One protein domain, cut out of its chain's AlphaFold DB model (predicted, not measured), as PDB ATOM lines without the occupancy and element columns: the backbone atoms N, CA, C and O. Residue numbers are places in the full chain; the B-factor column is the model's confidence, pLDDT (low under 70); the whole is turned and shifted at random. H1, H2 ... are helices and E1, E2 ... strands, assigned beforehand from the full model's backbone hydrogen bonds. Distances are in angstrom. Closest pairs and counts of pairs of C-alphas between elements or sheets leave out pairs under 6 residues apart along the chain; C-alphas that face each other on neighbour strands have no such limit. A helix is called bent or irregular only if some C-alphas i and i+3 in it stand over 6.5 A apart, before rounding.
ATOM      1  N   ASN A  16      37.731  48.936 -43.835       67.38
ATOM      2  CA  ASN A  16      36.724  47.901 -43.671       67.38
ATOM      3  C   ASN A  16      35.950  48.190 -42.384       67.38
ATOM      4  O   ASN A  16      36.526  48.204 -41.295       67.38
ATOM      5  N   LEU A  17      34.638  48.403 -42.505       72.62
ATOM      6  CA  LEU A  17      33.739  48.707 -41.387       72.62
ATOM      7  C   LEU A  17      33.872  47.682 -40.244       72.62
ATOM      8  O   LEU A  17      33.768  48.036 -39.072       72.62
ATOM      9  N   THR A  18      34.201  46.433 -40.579       78.12
ATOM     10  CA  THR A  18      34.502  45.348 -39.636       78.12
ATOM     11  C   THR A  18      35.701  45.642 -38.732       78.12
ATOM     12  O   THR A  18      35.653  45.317 -37.550       78.12
ATOM     13  N   PHE A  19      36.760  46.285 -39.235       80.06
ATOM     14  CA  PHE A  19      37.926  46.670 -38.425       80.06
ATOM     15  C   PHE A  19      37.579  47.789 -37.441       80.06
ATOM     16  O   PHE A  19      37.995  47.743 -36.284       80.06
ATOM     17  N   LEU A  20      36.764  48.758 -37.874       81.69
ATOM     18  CA  LEU A  20      36.239  49.800 -36.992       81.69
ATOM     19  C   LEU A  20      35.350  49.183 -35.895       81.69
ATOM     20  O   LEU A  20      35.504  49.503 -34.719       81.69
ATOM     21  N   ALA A  21      34.472  48.248 -36.271       83.50
ATOM     22  CA  ALA A  21      33.603  47.536 -35.336       83.50
ATOM     23  C   ALA A  21      34.410  46.692 -34.332       83.50
ATOM     24  O   ALA A  21      34.128  46.719 -33.136       83.50
ATOM     25  N   ALA A  22      35.456  46.002 -34.796       86.00
ATOM     26  CA  ALA A  22      36.362  45.232 -33.947       86.00
ATOM     27  C   ALA A  22      37.148  46.125 -32.976       86.00
ATOM     28  O   ALA A  22      37.283  45.777 -31.805       86.00
ATOM     29  N   ALA A  23      37.619  47.296 -33.422       84.62
ATOM     30  CA  ALA A  23      38.304  48.258 -32.562       84.62
ATOM     31  C   ALA A  23      37.387  48.782 -31.444       84.62
ATOM     32  O   ALA A  23      37.796  48.829 -30.284       84.62
ATOM     33  N   VAL A  24      36.130  49.113 -31.767       85.62
ATOM     34  CA  VAL A  24      35.125  49.509 -30.766       85.62
ATOM     35  C   VAL A  24      34.839  48.359 -29.800       85.62
ATOM     36  O   VAL A  24      34.829  48.569 -28.588       85.62
ATOM     37  N   PHE A  25      34.661  47.140 -30.311       88.44
ATOM     38  CA  PHE A  25      34.388  45.965 -29.486       88.44
ATOM     39  C   PHE A  25      35.538  45.647 -28.519       88.44
ATOM     40  O   PHE A  25      35.302  45.421 -27.331       88.44
ATOM     41  N   LEU A  26      36.784  45.694 -28.998       86.12
ATOM     42  CA  LEU A  26      37.978  45.532 -28.166       86.12
ATOM     43  C   LEU A  26      38.086  46.638 -27.115       86.12
ATOM     44  O   LEU A  26      38.364  46.348 -25.954       86.12
ATOM     45  N   PHE A  27      37.820  47.891 -27.489       83.88
ATOM     46  CA  PHE A  27      37.863  49.014 -26.555       83.88
ATOM     47  C   PHE A  27      36.816  48.893 -25.441       83.88
ATOM     48  O   PHE A  27      37.117  49.158 -24.276       83.88
ATOM     49  N   VAL A  28      35.594  48.467 -25.774       81.94
ATOM     50  CA  VAL A  28      34.534  48.225 -24.783       81.94
ATOM     51  C   VAL A  28      34.894  47.047 -23.879       81.94
ATOM     52  O   VAL A  28      34.795  47.184 -22.659       81.94
ATOM     53  N   SER A  29      35.367  45.938 -24.453       78.56
ATOM     54  CA  SER A  29      35.739  44.724 -23.711       78.56
ATOM     55  C   SER A  29      36.885  44.984 -22.728       78.56
ATOM     56  O   SER A  29      36.785  44.657 -21.548       78.56
ATOM     57  N   ALA A  30      37.932  45.689 -23.169       75.00
ATOM     58  CA  ALA A  30      39.058  46.064 -22.312       75.00
ATOM     59  C   ALA A  30      38.625  46.958 -21.136       75.00
ATOM     60  O   ALA A  30      39.122  46.826 -20.016       75.00
ATOM     61  N   LYS A  31      37.660  47.862 -21.357       72.62
ATOM     62  CA  LYS A  31      37.088  48.681 -20.278       72.62
ATOM     63  C   LYS A  31      36.257  47.863 -19.292       72.62
ATOM     64  O   LYS A  31      36.285  48.160 -18.099       72.62
ATOM     65  N   THR A  32      35.525  46.856 -19.769       68.62
ATOM     66  CA  THR A  32      34.714  45.993 -18.899       68.62
ATOM     67  C   THR A  32      35.596  45.113 -18.020       68.62
ATOM     68  O   THR A  32      35.332  45.002 -16.826       68.62
ATOM     69  N   GLU A  33      36.691  44.570 -18.558       63.62
ATOM     70  CA  GLU A  33      37.653  43.774 -17.782       63.62
ATOM     71  C   GLU A  33      38.261  44.556 -16.609       63.62
ATOM     72  O   GLU A  33      38.332  44.042 -15.490       63.62
ATOM     73  N   LEU A  34      38.624  45.826 -16.827       64.19
ATOM     74  CA  LEU A  34      39.153  46.692 -15.769       64.19
ATOM     75  C   LEU A  34      38.141  46.916 -14.637       64.19
ATOM     76  O   LEU A  34      38.511  46.894 -13.463       64.19
ATOM     77  N   GLN A  35      36.861  47.104 -14.967       62.50
ATOM     78  CA  GLN A  35      35.818  47.285 -13.954       62.50
ATOM     79  C   GLN A  35      35.554  45.991 -13.177       62.50
ATOM     80  O   GLN A  35      35.470  46.015 -11.949       62.50
ATOM     81  N   VAL A  36      35.491  44.847 -13.864       64.81
ATOM     82  CA  VAL A  36      35.275  43.536 -13.233       64.81
ATOM     83  C   VAL A  36      36.392  43.197 -12.236       64.81
ATOM     84  O   VAL A  36      36.111  42.653 -11.165       64.81
ATOM     85  N   ALA A  37      37.643  43.564 -12.532       67.69
ATOM     86  CA  ALA A  37      38.774  43.341 -11.629       67.69
ATOM     87  C   ALA A  37      38.618  44.077 -10.282       67.69
ATOM     88  O   ALA A  37      38.817  43.471  -9.226       67.69
ATOM     89  N   VAL A  38      38.193  45.345 -10.307       70.44
ATOM     90  CA  VAL A  38      37.966  46.153  -9.093       70.44
ATOM     91  C   VAL A  38      36.802  45.594  -8.272       70.44
ATOM     92  O   VAL A  38      36.932  45.398  -7.064       70.44
ATOM     93  N   PHE A  39      35.686  45.247  -8.922       73.44
ATOM     94  CA  PHE A  39      34.536  44.638  -8.242       73.44
ATOM     95  C   PHE A  39      34.890  43.308  -7.566       73.44
ATOM     96  O   PHE A  39      34.444  43.035  -6.446       73.44
ATOM     97  N   ARG A  40      35.725  42.481  -8.208       78.12
ATOM     98  CA  ARG A  40      36.213  41.231  -7.616       78.12
ATOM     99  C   ARG A  40      37.021  41.495  -6.346       78.12
ATOM    100  O   ARG A  40      36.820  40.795  -5.357       78.12
ATOM    101  N   GLN A  41      37.891  42.502  -6.357       79.50
ATOM    102  CA  GLN A  41      38.703  42.864  -5.193       79.50
ATOM    103  C   GLN A  41      37.848  43.408  -4.038       79.50
ATOM    104  O   GLN A  41      38.044  42.992  -2.898       79.50
ATOM    105  N   MET A  42      36.832  44.234  -4.317       81.56
ATOM    106  CA  MET A  42      35.896  44.702  -3.283       81.56
ATOM    107  C   MET A  42      35.128  43.549  -2.626       81.56
ATOM    108  O   MET A  42      34.960  43.525  -1.407       81.56
ATOM    109  N   ARG A  43      34.690  42.559  -3.413       84.69
ATOM    110  CA  ARG A  43      34.031  41.362  -2.870       84.69
ATOM    111  C   ARG A  43      34.965  40.567  -1.960       84.69
ATOM    112  O   ARG A  43      34.532  40.093  -0.913       84.69
ATOM    113  N   VAL A  44      36.233  40.434  -2.347       85.12
ATOM    114  CA  VAL A  44      37.260  39.785  -1.520       85.12
ATOM    115  C   VAL A  44      37.446  40.546  -0.208       85.12
ATOM    116  O   VAL A  44      37.417  39.922   0.847       85.12
ATOM    117  N   LEU A  45      37.546  41.877  -0.243       85.06
ATOM    118  CA  LEU A  45      37.644  42.696   0.967       85.06
ATOM    119  C   LEU A  45      36.439  42.496   1.897       85.06
ATOM    120  O   LEU A  45      36.610  42.320   3.102       85.06
ATOM    121  N   ALA A  46      35.222  42.487   1.347       84.75
ATOM    122  CA  ALA A  46      34.008  42.248   2.124       84.75
ATOM    123  C   ALA A  46      34.027  40.868   2.804       84.75
ATOM    124  O   ALA A  46      33.706  40.761   3.989       84.75
ATOM    125  N   GLN A  47      34.470  39.830   2.086       85.50
ATOM    126  CA  GLN A  47      34.627  38.486   2.638       85.50
ATOM    127  C   GLN A  47      35.667  38.459   3.765       85.50
ATOM    128  O   GLN A  47      35.392  37.918   4.829       85.50
ATOM    129  N   LYS A  48      36.831  39.096   3.580       86.81
ATOM    130  CA  LYS A  48      37.858  39.192   4.628       86.81
ATOM    131  C   LYS A  48      37.352  39.898   5.878       86.81
ATOM    132  O   LYS A  48      37.611  39.427   6.979       86.81
ATOM    133  N   LYS A  49      36.628  41.015   5.720       84.94
ATOM    134  CA  LYS A  49      36.022  41.740   6.848       84.94
ATOM    135  C   LYS A  49      35.065  40.826   7.619       84.94
ATOM    136  O   LYS A  49      35.125  40.791   8.848       84.94
ATOM    137  N   ALA A  50      34.230  40.058   6.918       84.00
ATOM    138  CA  ALA A  50      33.329  39.087   7.538       84.00
ATOM    139  C   ALA A  50      34.100  37.968   8.263       84.00
ATOM    140  O   ALA A  50      33.807  37.678   9.421       84.00
ATOM    141  N   ASP A  51      35.122  37.395   7.625       86.19
ATOM    142  CA  ASP A  51      35.968  36.344   8.192       86.19
ATOM    143  C   ASP A  51      36.729  36.813   9.442       86.19
ATOM    144  O   ASP A  51      36.737  36.105  10.449       86.19
ATOM    145  N   LEU A  52      37.334  38.003   9.405       87.44
ATOM    146  CA  LEU A  52      38.039  38.597  10.543       87.44
ATOM    147  C   LEU A  52      37.072  38.904  11.693       87.44
ATOM    148  O   LEU A  52      37.407  38.665  12.848       87.44
ATOM    149  N   THR A  53      35.858  39.367  11.384       86.56
ATOM    150  CA  THR A  53      34.817  39.609  12.396       86.56
ATOM    151  C   THR A  53      34.342  38.301  13.032       86.56
ATOM    152  O   THR A  53      34.144  38.243  14.241       86.56
ATOM    153  N   ALA A  54      34.187  37.236  12.240       86.94
ATOM    154  CA  ALA A  54      33.713  35.941  12.723       86.94
ATOM    155  C   ALA A  54      34.779  35.168  13.517       86.94
ATOM    156  O   ALA A  54      34.466  34.545  14.528       86.94
ATOM    157  N   LYS A  55      36.037  35.182  13.058       88.62
ATOM    158  CA  LYS A  55      37.147  34.435  13.675       88.62
ATOM    159  C   LYS A  55      37.872  35.241  14.754       88.62
ATOM    160  O   LYS A  55      38.601  34.657  15.550       88.62
ATOM    161  N   GLY A  56      37.740  36.568  14.752       88.12
ATOM    162  CA  GLY A  56      38.450  37.499  15.638       88.12
ATOM    163  C   GLY A  56      39.943  37.666  15.327       88.12
ATOM    164  O   GLY A  56      40.574  38.592  15.827       88.12
ATOM    165  N   VAL A  57      40.518  36.789  14.497       87.69
ATOM    166  CA  VAL A  57      41.935  36.785  14.126       87.69
ATOM    167  C   VAL A  57      42.110  36.461  12.644       87.69
ATOM    168  O   VAL A  57      41.438  35.588  12.093       87.69
ATOM    169  N   MET A  58      43.046  37.152  11.996       88.38
ATOM    170  CA  MET A  58      43.466  36.898  10.619       88.38
ATOM    171  C   MET A  58      44.961  37.212  10.499       88.38
ATOM    172  O   MET A  58      45.419  38.189  11.097       88.38
ATOM    173  N   PRO A  59      45.747  36.417   9.754       88.69
ATOM    174  CA  PRO A  59      47.145  36.747   9.522       88.69
ATOM    175  C   PRO A  59      47.252  38.067   8.745       88.69
ATOM    176  O   PRO A  59      46.589  38.262   7.723       88.69
ATOM    177  N   ALA A  60      48.101  38.971   9.234       91.38
ATOM    178  CA  ALA A  60      48.326  40.274   8.621       91.38
ATOM    179  C   ALA A  60      49.671  40.326   7.883       91.38
ATOM    180  O   ALA A  60      50.680  39.813   8.372       91.38
ATOM    181  N   LYS A  61      49.698  40.976   6.717       93.94
ATOM    182  CA  LYS A  61      50.913  41.212   5.930       93.94
ATOM    183  C   LYS A  61      51.161  42.705   5.783       93.94
ATOM    184  O   LYS A  61      50.247  43.471   5.489       93.94
ATOM    185  N   HIS A  62      52.416  43.097   5.962       93.81
ATOM    186  CA  HIS A  62      52.816  44.494   5.922       93.81
ATOM    187  C   HIS A  62      53.524  44.817   4.608       93.81
ATOM    188  O   HIS A  62      54.391  44.059   4.168       93.81
ATOM    189  N   TYR A  63      53.172  45.946   4.002       94.44
ATOM    190  CA  TYR A  63      53.882  46.522   2.865       94.44
ATOM    191  C   TYR A  63      54.429  47.889   3.232       94.44
ATOM    192  O   TYR A  63      53.735  48.673   3.863       94.44
ATOM    193  N   THR A  64      55.648  48.195   2.798       95.00
ATOM    194  CA  THR A  64      56.232  49.525   2.977       95.00
ATOM    195  C   THR A  64      56.163  50.274   1.657       95.00
ATOM    196  O   THR A  64      56.719  49.818   0.658       95.00
ATOM    197  N   ALA A  65      55.482  51.415   1.647       93.94
ATOM    198  CA  ALA A  65      55.317  52.260   0.474       93.94
ATOM    199  C   ALA A  65      55.907  53.648   0.729       93.94
ATOM    200  O   ALA A  65      55.722  54.231   1.794       93.94
ATOM    201  N   LEU A  66      56.591  54.208  -0.268       95.62
ATOM    202  CA  LEU A  66      56.964  55.621  -0.241       95.62
ATOM    203  C   LEU A  66      55.705  56.488  -0.346       95.62
ATOM    204  O   LEU A  66      54.779  56.138  -1.074       95.62
ATOM    205  N   ASN A  67      55.700  57.662   0.286       93.19
ATOM    206  CA  ASN A  67      54.616  58.651   0.202       93.19
ATOM    207  C   ASN A  67      54.217  58.939  -1.265       93.19
ATOM    208  O   ASN A  67      53.039  59.073  -1.594       93.19
ATOM    209  N   GLY A  68      55.197  58.944  -2.175       92.56
ATOM    210  CA  GLY A  68      54.985  59.153  -3.606       92.56
ATOM    211  C   GLY A  68      54.391  57.979  -4.400       92.56
ATOM    212  O   GLY A  68      54.083  58.185  -5.573       92.56
ATOM    213  N   ALA A  69      54.244  56.786  -3.818       93.75
ATOM    214  CA  ALA A  69      53.727  55.601  -4.510       93.75
ATOM    215  C   ALA A  69      52.240  55.751  -4.863       93.75
ATOM    216  O   ALA A  69      51.491  56.393  -4.128       93.75
ATOM    217  N   GLN A  70      51.798  55.164  -5.979       94.06
ATOM    218  CA  GLN A  70      50.396  55.247  -6.398       94.06
ATOM    219  C   GLN A  70      49.540  54.217  -5.657       94.06
ATOM    220  O   GLN A  70      49.953  53.071  -5.480       94.06
ATOM    221  N   ALA A  71      48.311  54.596  -5.296       91.25
ATOM    222  CA  ALA A  71      47.356  53.697  -4.648       91.25
ATOM    223  C   ALA A  71      47.109  52.421  -5.474       91.25
ATOM    224  O   ALA A  71      47.084  51.327  -4.914       91.25
ATOM    225  N   ARG A  72      47.027  52.530  -6.811       89.69
ATOM    226  CA  ARG A  72      46.873  51.375  -7.716       89.69
ATOM    227  C   ARG A  72      47.940  50.295  -7.507       89.69
ATOM    228  O   ARG A  72      47.624  49.112  -7.544       89.69
ATOM    229  N   ASP A  73      49.195  50.704  -7.316       91.62
ATOM    230  CA  ASP A  73      50.330  49.781  -7.276       91.62
ATOM    231  C   ASP A  73      50.290  48.980  -5.973       91.62
ATOM    232  O   ASP A  73      50.663  47.815  -5.947       91.62
ATOM    233  N   ILE A  74      49.760  49.592  -4.912       91.69
ATOM    234  CA  ILE A  74      49.559  48.983  -3.598       91.69
ATOM    235  C   ILE A  74      48.341  48.055  -3.617       91.69
ATOM    236  O   ILE A  74      48.427  46.919  -3.162       91.69
ATOM    237  N   ILE A  75      47.225  48.505  -4.196       89.75
ATOM    238  CA  ILE A  75      45.981  47.726  -4.287       89.75
ATOM    239  C   ILE A  75      46.183  46.444  -5.096       89.75
ATOM    240  O   ILE A  75      45.684  45.388  -4.715       89.75
ATOM    241  N   ASN A  76      46.983  46.501  -6.163       89.12
ATOM    242  CA  ASN A  76      47.332  45.328  -6.965       89.12
ATOM    243  C   ASN A  76      48.112  44.254  -6.180       89.12
ATOM    244  O   ASN A  76      48.179  43.111  -6.629       89.12
ATOM    245  N   LEU A  77      48.694  44.591  -5.023       89.25
ATOM    246  CA  LEU A  77      49.387  43.640  -4.148       89.25
ATOM    247  C   LEU A  77      48.445  42.953  -3.148       89.25
ATOM    248  O   LEU A  77      48.853  41.991  -2.489       89.25
ATOM    249  N   PHE A  78      47.206  43.429  -3.004       90.06
ATOM    250  CA  PHE A  78      46.244  42.855  -2.071       90.06
ATOM    251  C   PHE A  78      45.692  41.527  -2.614       90.06
ATOM    252  O   PHE A  78      44.992  41.475  -3.622       90.06
ATOM    253  N   GLY A  79      46.007  40.433  -1.922       85.50
ATOM    254  CA  GLY A  79      45.467  39.092  -2.163       85.50
ATOM    255  C   GLY A  79      44.319  38.743  -1.207       85.50
ATOM    256  O   GLY A  79      43.978  39.551  -0.354       85.50
ATOM    257  N   PRO A  80      43.696  37.561  -1.314       82.31
ATOM    258  CA  PRO A  80      42.571  37.161  -0.460       82.31
ATOM    259  C   PRO A  80      42.970  36.624   0.926       82.31
ATOM    260  O   PRO A  80      42.172  36.715   1.853       82.31
ATOM    261  N   ASP A  81      44.187  36.102   1.089       84.81
ATOM    262  CA  ASP A  81      44.537  35.259   2.248       84.81
ATOM    263  C   ASP A  81      44.978  36.034   3.499       84.81
ATOM    264  O   ASP A  81      44.951  35.498   4.606       84.81
ATOM    265  N   TYR A  82      45.391  37.293   3.335       89.06
ATOM    266  CA  TYR A  82      45.967  38.118   4.400       89.06
ATOM    267  C   TYR A  82      45.227  39.445   4.539       89.06
ATOM    268  O   TYR A  82      44.751  39.998   3.544       89.06
ATOM    269  N   TYR A  83      45.183  39.979   5.760       91.06
ATOM    270  CA  TYR A  83      44.808  41.374   5.985       91.06
ATOM    271  C   TYR A  83      46.024  42.271   5.750       91.06
ATOM    272  O   TYR A  83      47.092  42.016   6.309       91.06
ATOM    273  N   TYR A  84      45.907  43.296   4.910       93.38
ATOM    274  CA  TYR A  84      47.072  44.106   4.536       93.38
ATOM    275  C   TYR A  84      47.151  45.411   5.319       93.38
ATOM    276  O   TYR A  84      46.159  46.122   5.479       93.38
ATOM    277  N   ILE A  85      48.362  45.731   5.770       95.00
ATOM    278  CA  ILE A  85      48.706  46.993   6.424       95.00
ATOM    279  C   ILE A  85      49.859  47.626   5.646       95.00
ATOM    280  O   ILE A  85      50.874  46.993   5.366       95.00
ATOM    281  N   VAL A  86      49.704  48.883   5.274       95.81
ATOM    282  CA  VAL A  86      50.638  49.650   4.461       95.81
ATOM    283  C   VAL A  86      51.327  50.674   5.355       95.81
ATOM    284  O   VAL A  86      50.706  51.611   5.841       95.81
ATOM    285  N   LEU A  87      52.622  50.494   5.575       95.88
ATOM    286  CA  LEU A  87      53.501  51.439   6.252       95.88
ATOM    287  C   LEU A  87      53.944  52.485   5.231       95.88
ATOM    288  O   LEU A  87      54.641  52.163   4.267       95.88
ATOM    289  N   VAL A  88      53.546  53.737   5.426       95.62
ATOM    290  CA  VAL A  88      53.924  54.828   4.529       95.62
ATOM    291  C   VAL A  88      55.174  55.506   5.070       95.62
ATOM    292  O   VAL A  88      55.197  55.955   6.216       95.62
ATOM    293  N   VAL A  89      56.211  55.597   4.241       95.69
ATOM    294  CA  VAL A  89      57.489  56.233   4.581       95.69
ATOM    295  C   VAL A  89      57.792  57.414   3.664       95.69
ATOM    296  O   VAL A  89      57.384  57.441   2.503       95.69
ATOM    297  N   ASP A  90      58.516  58.405   4.170       94.00
ATOM    298  CA  ASP A  90      59.025  59.508   3.349       94.00
ATOM    299  C   ASP A  90      60.252  59.076   2.522       94.00
ATOM    300  O   ASP A  90      60.807  57.994   2.719       94.00
ATOM    301  N   ASN A  91      60.744  59.953   1.646       93.12
ATOM    302  CA  ASN A  91      61.987  59.768   0.887       93.12
ATOM    303  C   ASN A  91      63.219  59.550   1.786       93.12
ATOM    304  O   ASN A  91      64.216  58.983   1.351       93.12
ATOM    305  N   ASN A  92      63.139  59.960   3.054       94.25
ATOM    306  CA  ASN A  92      64.164  59.741   4.072       94.25
ATOM    307  C   ASN A  92      63.948  58.435   4.866       94.25
ATOM    308  O   ASN A  92      64.537  58.274   5.933       94.25
ATOM    309  N   PHE A  93      63.072  57.537   4.395       90.75
ATOM    310  CA  PHE A  93      62.696  56.266   5.037       90.75
ATOM    311  C   PHE A  93      62.167  56.408   6.473       90.75
ATOM    312  O   PHE A  93      62.204  55.469   7.266       90.75
ATOM    313  N   ARG A  94      61.649  57.590   6.817       93.38
ATOM    314  CA  ARG A  94      60.978  57.842   8.095       93.38
ATOM    315  C   ARG A  94      59.515  57.451   7.976       93.38
ATOM    316  O   ARG A  94      58.885  57.798   6.983       93.38
ATOM    317  N   LEU A  95      58.992  56.752   8.980       93.81
ATOM    318  CA  LEU A  95      57.582  56.376   9.036       93.81
ATOM    319  C   LEU A  95      56.716  57.637   9.145       93.81
ATOM    320  O   LEU A  95      56.827  58.379  10.118       93.81
ATOM    321  N   CYS A  96      55.869  57.864   8.145       91.88
ATOM    322  CA  CYS A  96      54.889  58.948   8.125       91.88
ATOM    323  C   CYS A  96      53.564  58.518   8.755       91.88
ATOM    324  O   CYS A  96      52.879  59.337   9.355       91.88
ATOM    325  N   GLY A  97      53.204  57.241   8.612       92.81
ATOM    326  CA  GLY A  97      51.966  56.685   9.143       92.81
ATOM    327  C   GLY A  97      51.682  55.290   8.600       92.81
ATOM    328  O   GLY A  97      52.512  54.689   7.913       92.81
ATOM    329  N   THR A  98      50.501  54.771   8.916       94.88
ATOM    330  CA  THR A  98      50.051  53.438   8.505       94.88
ATOM    331  C   THR A  98      48.636  53.501   7.969       94.88
ATOM    332  O   THR A  98      47.812  54.200   8.544       94.88
ATOM    333  N   LEU A  99      48.355  52.733   6.923       94.50
ATOM    334  CA  LEU A  99      47.027  52.590   6.335       94.50
ATOM    335  C   LEU A  99      46.675  51.114   6.234       94.50
ATOM    336  O   LEU A  99      47.457  50.310   5.737       94.50
ATOM    337  N   THR A 100      45.494  50.733   6.675       93.88
ATOM    338  CA  THR A 100      44.948  49.396   6.448       93.88
ATOM    339  C   THR A 100      44.416  49.261   5.024       93.88
ATOM    340  O   THR A 100      44.089  50.257   4.377       93.88
ATOM    341  N   GLU A 101      44.268  48.031   4.517       90.75
ATOM    342  CA  GLU A 101      43.622  47.827   3.210       90.75
ATOM    343  C   GLU A 101      42.240  48.486   3.156       90.75
ATOM    344  O   GLU A 101      41.887  49.086   2.145       90.75
ATOM    345  N   THR A 102      41.500  48.448   4.266       91.38
ATOM    346  CA  THR A 102      40.191  49.087   4.397       91.38
ATOM    347  C   THR A 102      40.260  50.593   4.160       91.38
ATOM    348  O   THR A 102      39.503  51.100   3.339       91.38
ATOM    349  N   GLU A 103      41.183  51.296   4.818       92.44
ATOM    350  CA  GLU A 103      41.335  52.752   4.673       92.44
ATOM    351  C   GLU A 103      41.764  53.141   3.255       92.44
ATOM    352  O   GLU A 103      41.274  54.122   2.699       92.44
ATOM    353  N   VAL A 104      42.619  52.335   2.615       91.94
ATOM    354  CA  VAL A 104      43.007  52.556   1.213       91.94
ATOM    355  C   VAL A 104      41.797  52.427   0.281       91.94
ATOM    356  O   VAL A 104      41.623  53.246  -0.624       91.94
ATOM    357  N   TRP A 105      40.941  51.427   0.507       89.44
ATOM    358  CA  TRP A 105      39.710  51.238  -0.265       89.44
ATOM    359  C   TRP A 105      38.675  52.337  -0.006       89.44
ATOM    360  O   TRP A 105      38.043  52.806  -0.952       89.44
ATOM    361  N   GLU A 106      38.516  52.770   1.243       89.50
ATOM    362  CA  GLU A 106      37.573  53.821   1.639       89.50
ATOM    363  C   GLU A 106      38.026  55.215   1.176       89.50
ATOM    364  O   GLU A 106      37.187  56.036   0.816       89.50
ATOM    365  N   GLY A 107      39.335  55.468   1.082       89.06
ATOM    366  CA  GLY A 107      39.898  56.704   0.529       89.06
ATOM    367  C   GLY A 107      39.868  56.786  -1.005       89.06
ATOM    368  O   GLY A 107      39.984  57.874  -1.581       89.06
ATOM    369  N   LEU A 108      39.691  55.654  -1.698       88.94
ATOM    370  CA  LEU A 108      39.754  55.575  -3.161       88.94
ATOM    371  C   LEU A 108      38.746  56.486  -3.889       88.94
ATOM    372  O   LEU A 108      39.153  57.144  -4.850       88.94
ATOM    373  N   PRO A 109      37.465  56.572  -3.471       85.88
ATOM    374  CA  PRO A 109      36.479  57.449  -4.102       85.88
ATOM    375  C   PRO A 109      36.821  58.939  -3.980       85.88
ATOM    376  O   PRO A 109      36.419  59.723  -4.835       85.88
ATOM    377  N   TYR A 110      37.569  59.330  -2.943       89.31
ATOM    378  CA  TYR A 110      37.908  60.728  -2.667       89.31
ATOM    379  C   TYR A 110      39.163  61.189  -3.411       89.31
ATOM    380  O   TYR A 110      39.214  62.312  -3.912       89.31
ATOM    381  N   HIS A 111      40.183  60.331  -3.501       89.00
ATOM    382  CA  HIS A 111      41.482  60.698  -4.075       89.00
ATOM    383  C   HIS A 111      41.712  60.144  -5.488       89.00
ATOM    384  O   HIS A 111      42.457  60.741  -6.268       89.00
ATOM    385  N   GLY A 112      41.060  59.035  -5.839       87.00
ATOM    386  CA  GLY A 112      41.215  58.338  -7.112       87.00
ATOM    387  C   GLY A 112      42.351  57.307  -7.131       87.00
ATOM    388  O   GLY A 112      43.285  57.336  -6.333       87.00
ATOM    389  N   LEU A 113      42.288  56.392  -8.104       85.94
ATOM    390  CA  LEU A 113      43.184  55.229  -8.222       85.94
ATOM    391  C   LEU A 113      44.671  55.600  -8.432       85.94
ATOM    392  O   LEU A 113      45.568  54.879  -8.002       85.94
ATOM    393  N   TYR A 114      44.936  56.732  -9.087       89.31
ATOM    394  CA  TYR A 114      46.288  57.210  -9.413       89.31
ATOM    395  C   TYR A 114      46.848  58.205  -8.388       89.31
ATOM    396  O   TYR A 114      47.920  58.778  -8.601       89.31
ATOM    397  N   ALA A 115      46.133  58.449  -7.287       91.50
ATOM    398  CA  ALA A 115      46.627  59.324  -6.238       91.50
ATOM    399  C   ALA A 115      47.812  58.702  -5.491       91.50
ATOM    400  O   ALA A 115      47.956  57.483  -5.391       91.50
ATOM    401  N   LYS A 116      48.663  59.584  -4.963       93.88
ATOM    402  CA  LYS A 116      49.792  59.220  -4.108       93.88
ATOM    403  C   LYS A 116      49.283  58.726  -2.759       93.88
ATOM    404  O   LYS A 116      48.406  59.369  -2.185       93.88
ATOM    405  N   ILE A 117      49.859  57.647  -2.241       92.00
ATOM    406  CA  ILE A 117      49.397  57.002  -1.011       92.00
ATOM    407  C   ILE A 117      49.495  57.920   0.205       92.00
ATOM    408  O   ILE A 117      48.624  57.879   1.062       92.00
ATOM    409  N   GLY A 118      50.474  58.826   0.264       89.69
ATOM    410  CA  GLY A 118      50.540  59.757   1.390       89.69
ATOM    411  C   GLY A 118      49.476  60.854   1.379       89.69
ATOM    412  O   GLY A 118      49.439  61.630   2.321       89.69
ATOM    413  N   LYS A 119      48.598  60.931   0.364       91.12
ATOM    414  CA  LYS A 119      47.366  61.743   0.445       91.12
ATOM    415  C   LYS A 119      46.239  61.069   1.235       91.12
ATOM    416  O   LYS A 119      45.261  61.740   1.522       91.12
ATOM    417  N   PHE A 120      46.358  59.767   1.496       89.69
ATOM    418  CA  PHE A 120      45.372  58.970   2.227       89.69
ATOM    419  C   PHE A 120      45.668  58.935   3.736       89.69
ATOM    420  O   PHE A 120      44.873  58.370   4.478       89.69
TER     421      PHE A 120
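AT A GLANCE: This is residues 16 to 120 of the 121 residues of an uncharacterized protein of bioreactor metagenome (UniProt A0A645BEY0). A small three-stranded sheet, E1 E2 E3, with the short helix H3 packed on it and H2 beside H3, forms a compact body at one end of a very long helix, H1. The early part of H1, residues 17 to 36, sticks out from this body as a free arm and makes much of the length. The printed part has 105 residues, with three named helices and three named strands in the order H1 E1 H2 E2 E3 H3. The sheet runs E1 E2 E3 and is mixed, and the class is mixed, helices and strands. The whole is loose, with a radius of gyration of the C-alphas of 17.4 A and spans of 57 by 39 by 21 A.

IN THESE COORDINATES: The sheet holds E1, residues 60 to 66, 19.7 A from first to last C-alpha; E2, residues 83 to 89, 19.6 A; and E3, residues 95 to 100, 14.7 A. H1, residues 17 to 55, is 57.0 A long and begins at C-alpha 17, (33.739, 48.707, -41.387). H2, residues 71 to 75, is 6.1 A long. H3, residues 101 to 111, is 14.9 A long and ends at C-alpha 111, (41.482, 60.698, -4.075). H3 is irregular, but only just: C-alphas 106 and 109 are 6.9 A apart.

HOW THE PARTS SIT: E2 is the inner strand. E1 and E2 are parallel at 26 degrees, with N 87 and O 63 at 2.7 A, within hydrogen-bond range. E2 and E3 form an antiparallel hairpin at 159 degrees, with N 86 and O 99 at 2.7 A. The sheet is only just strongly twisted, its C-alphas up to 4.2 A off the best plane. E1, H2 and E2 make a strand-helix-strand unit, two parallel neighbour strands with a helix between, and its crossover is right-handed. H3 is on the sheet at a height of 8.2 A and stands up from it at 44 degrees. The closest C-alphas of E2 and H3, Tyr 84 and Glu 101, are 5.2 A apart. H2 only grazes the sheet and touches H3, the closest C-alphas being Ala 71 and Val 104, 7.4 A. H1 and H3 are close but not clearly touching, Leu 45 and Thr 102 having the closest C-alphas at 7.7 A, with a steep tilt of 44 degrees, opposite ways. H1 is only just not on the sheet, with 4 pairs of C-alphas within 10 A, and is apart from H2 and E3. In H2 the O i to N i+4 pair is within hydrogen-bond range; H1 has 34 of 35 and H3 5 of 7.

THE WHOLE: The farthest C-alphas, Asn 16 and Gly 56, are 60.2 A apart. The printed part has no cut and no long link. Mean pLDDT of the printed part is 86.8; residue 16 and residues 32 to 37 are under 70.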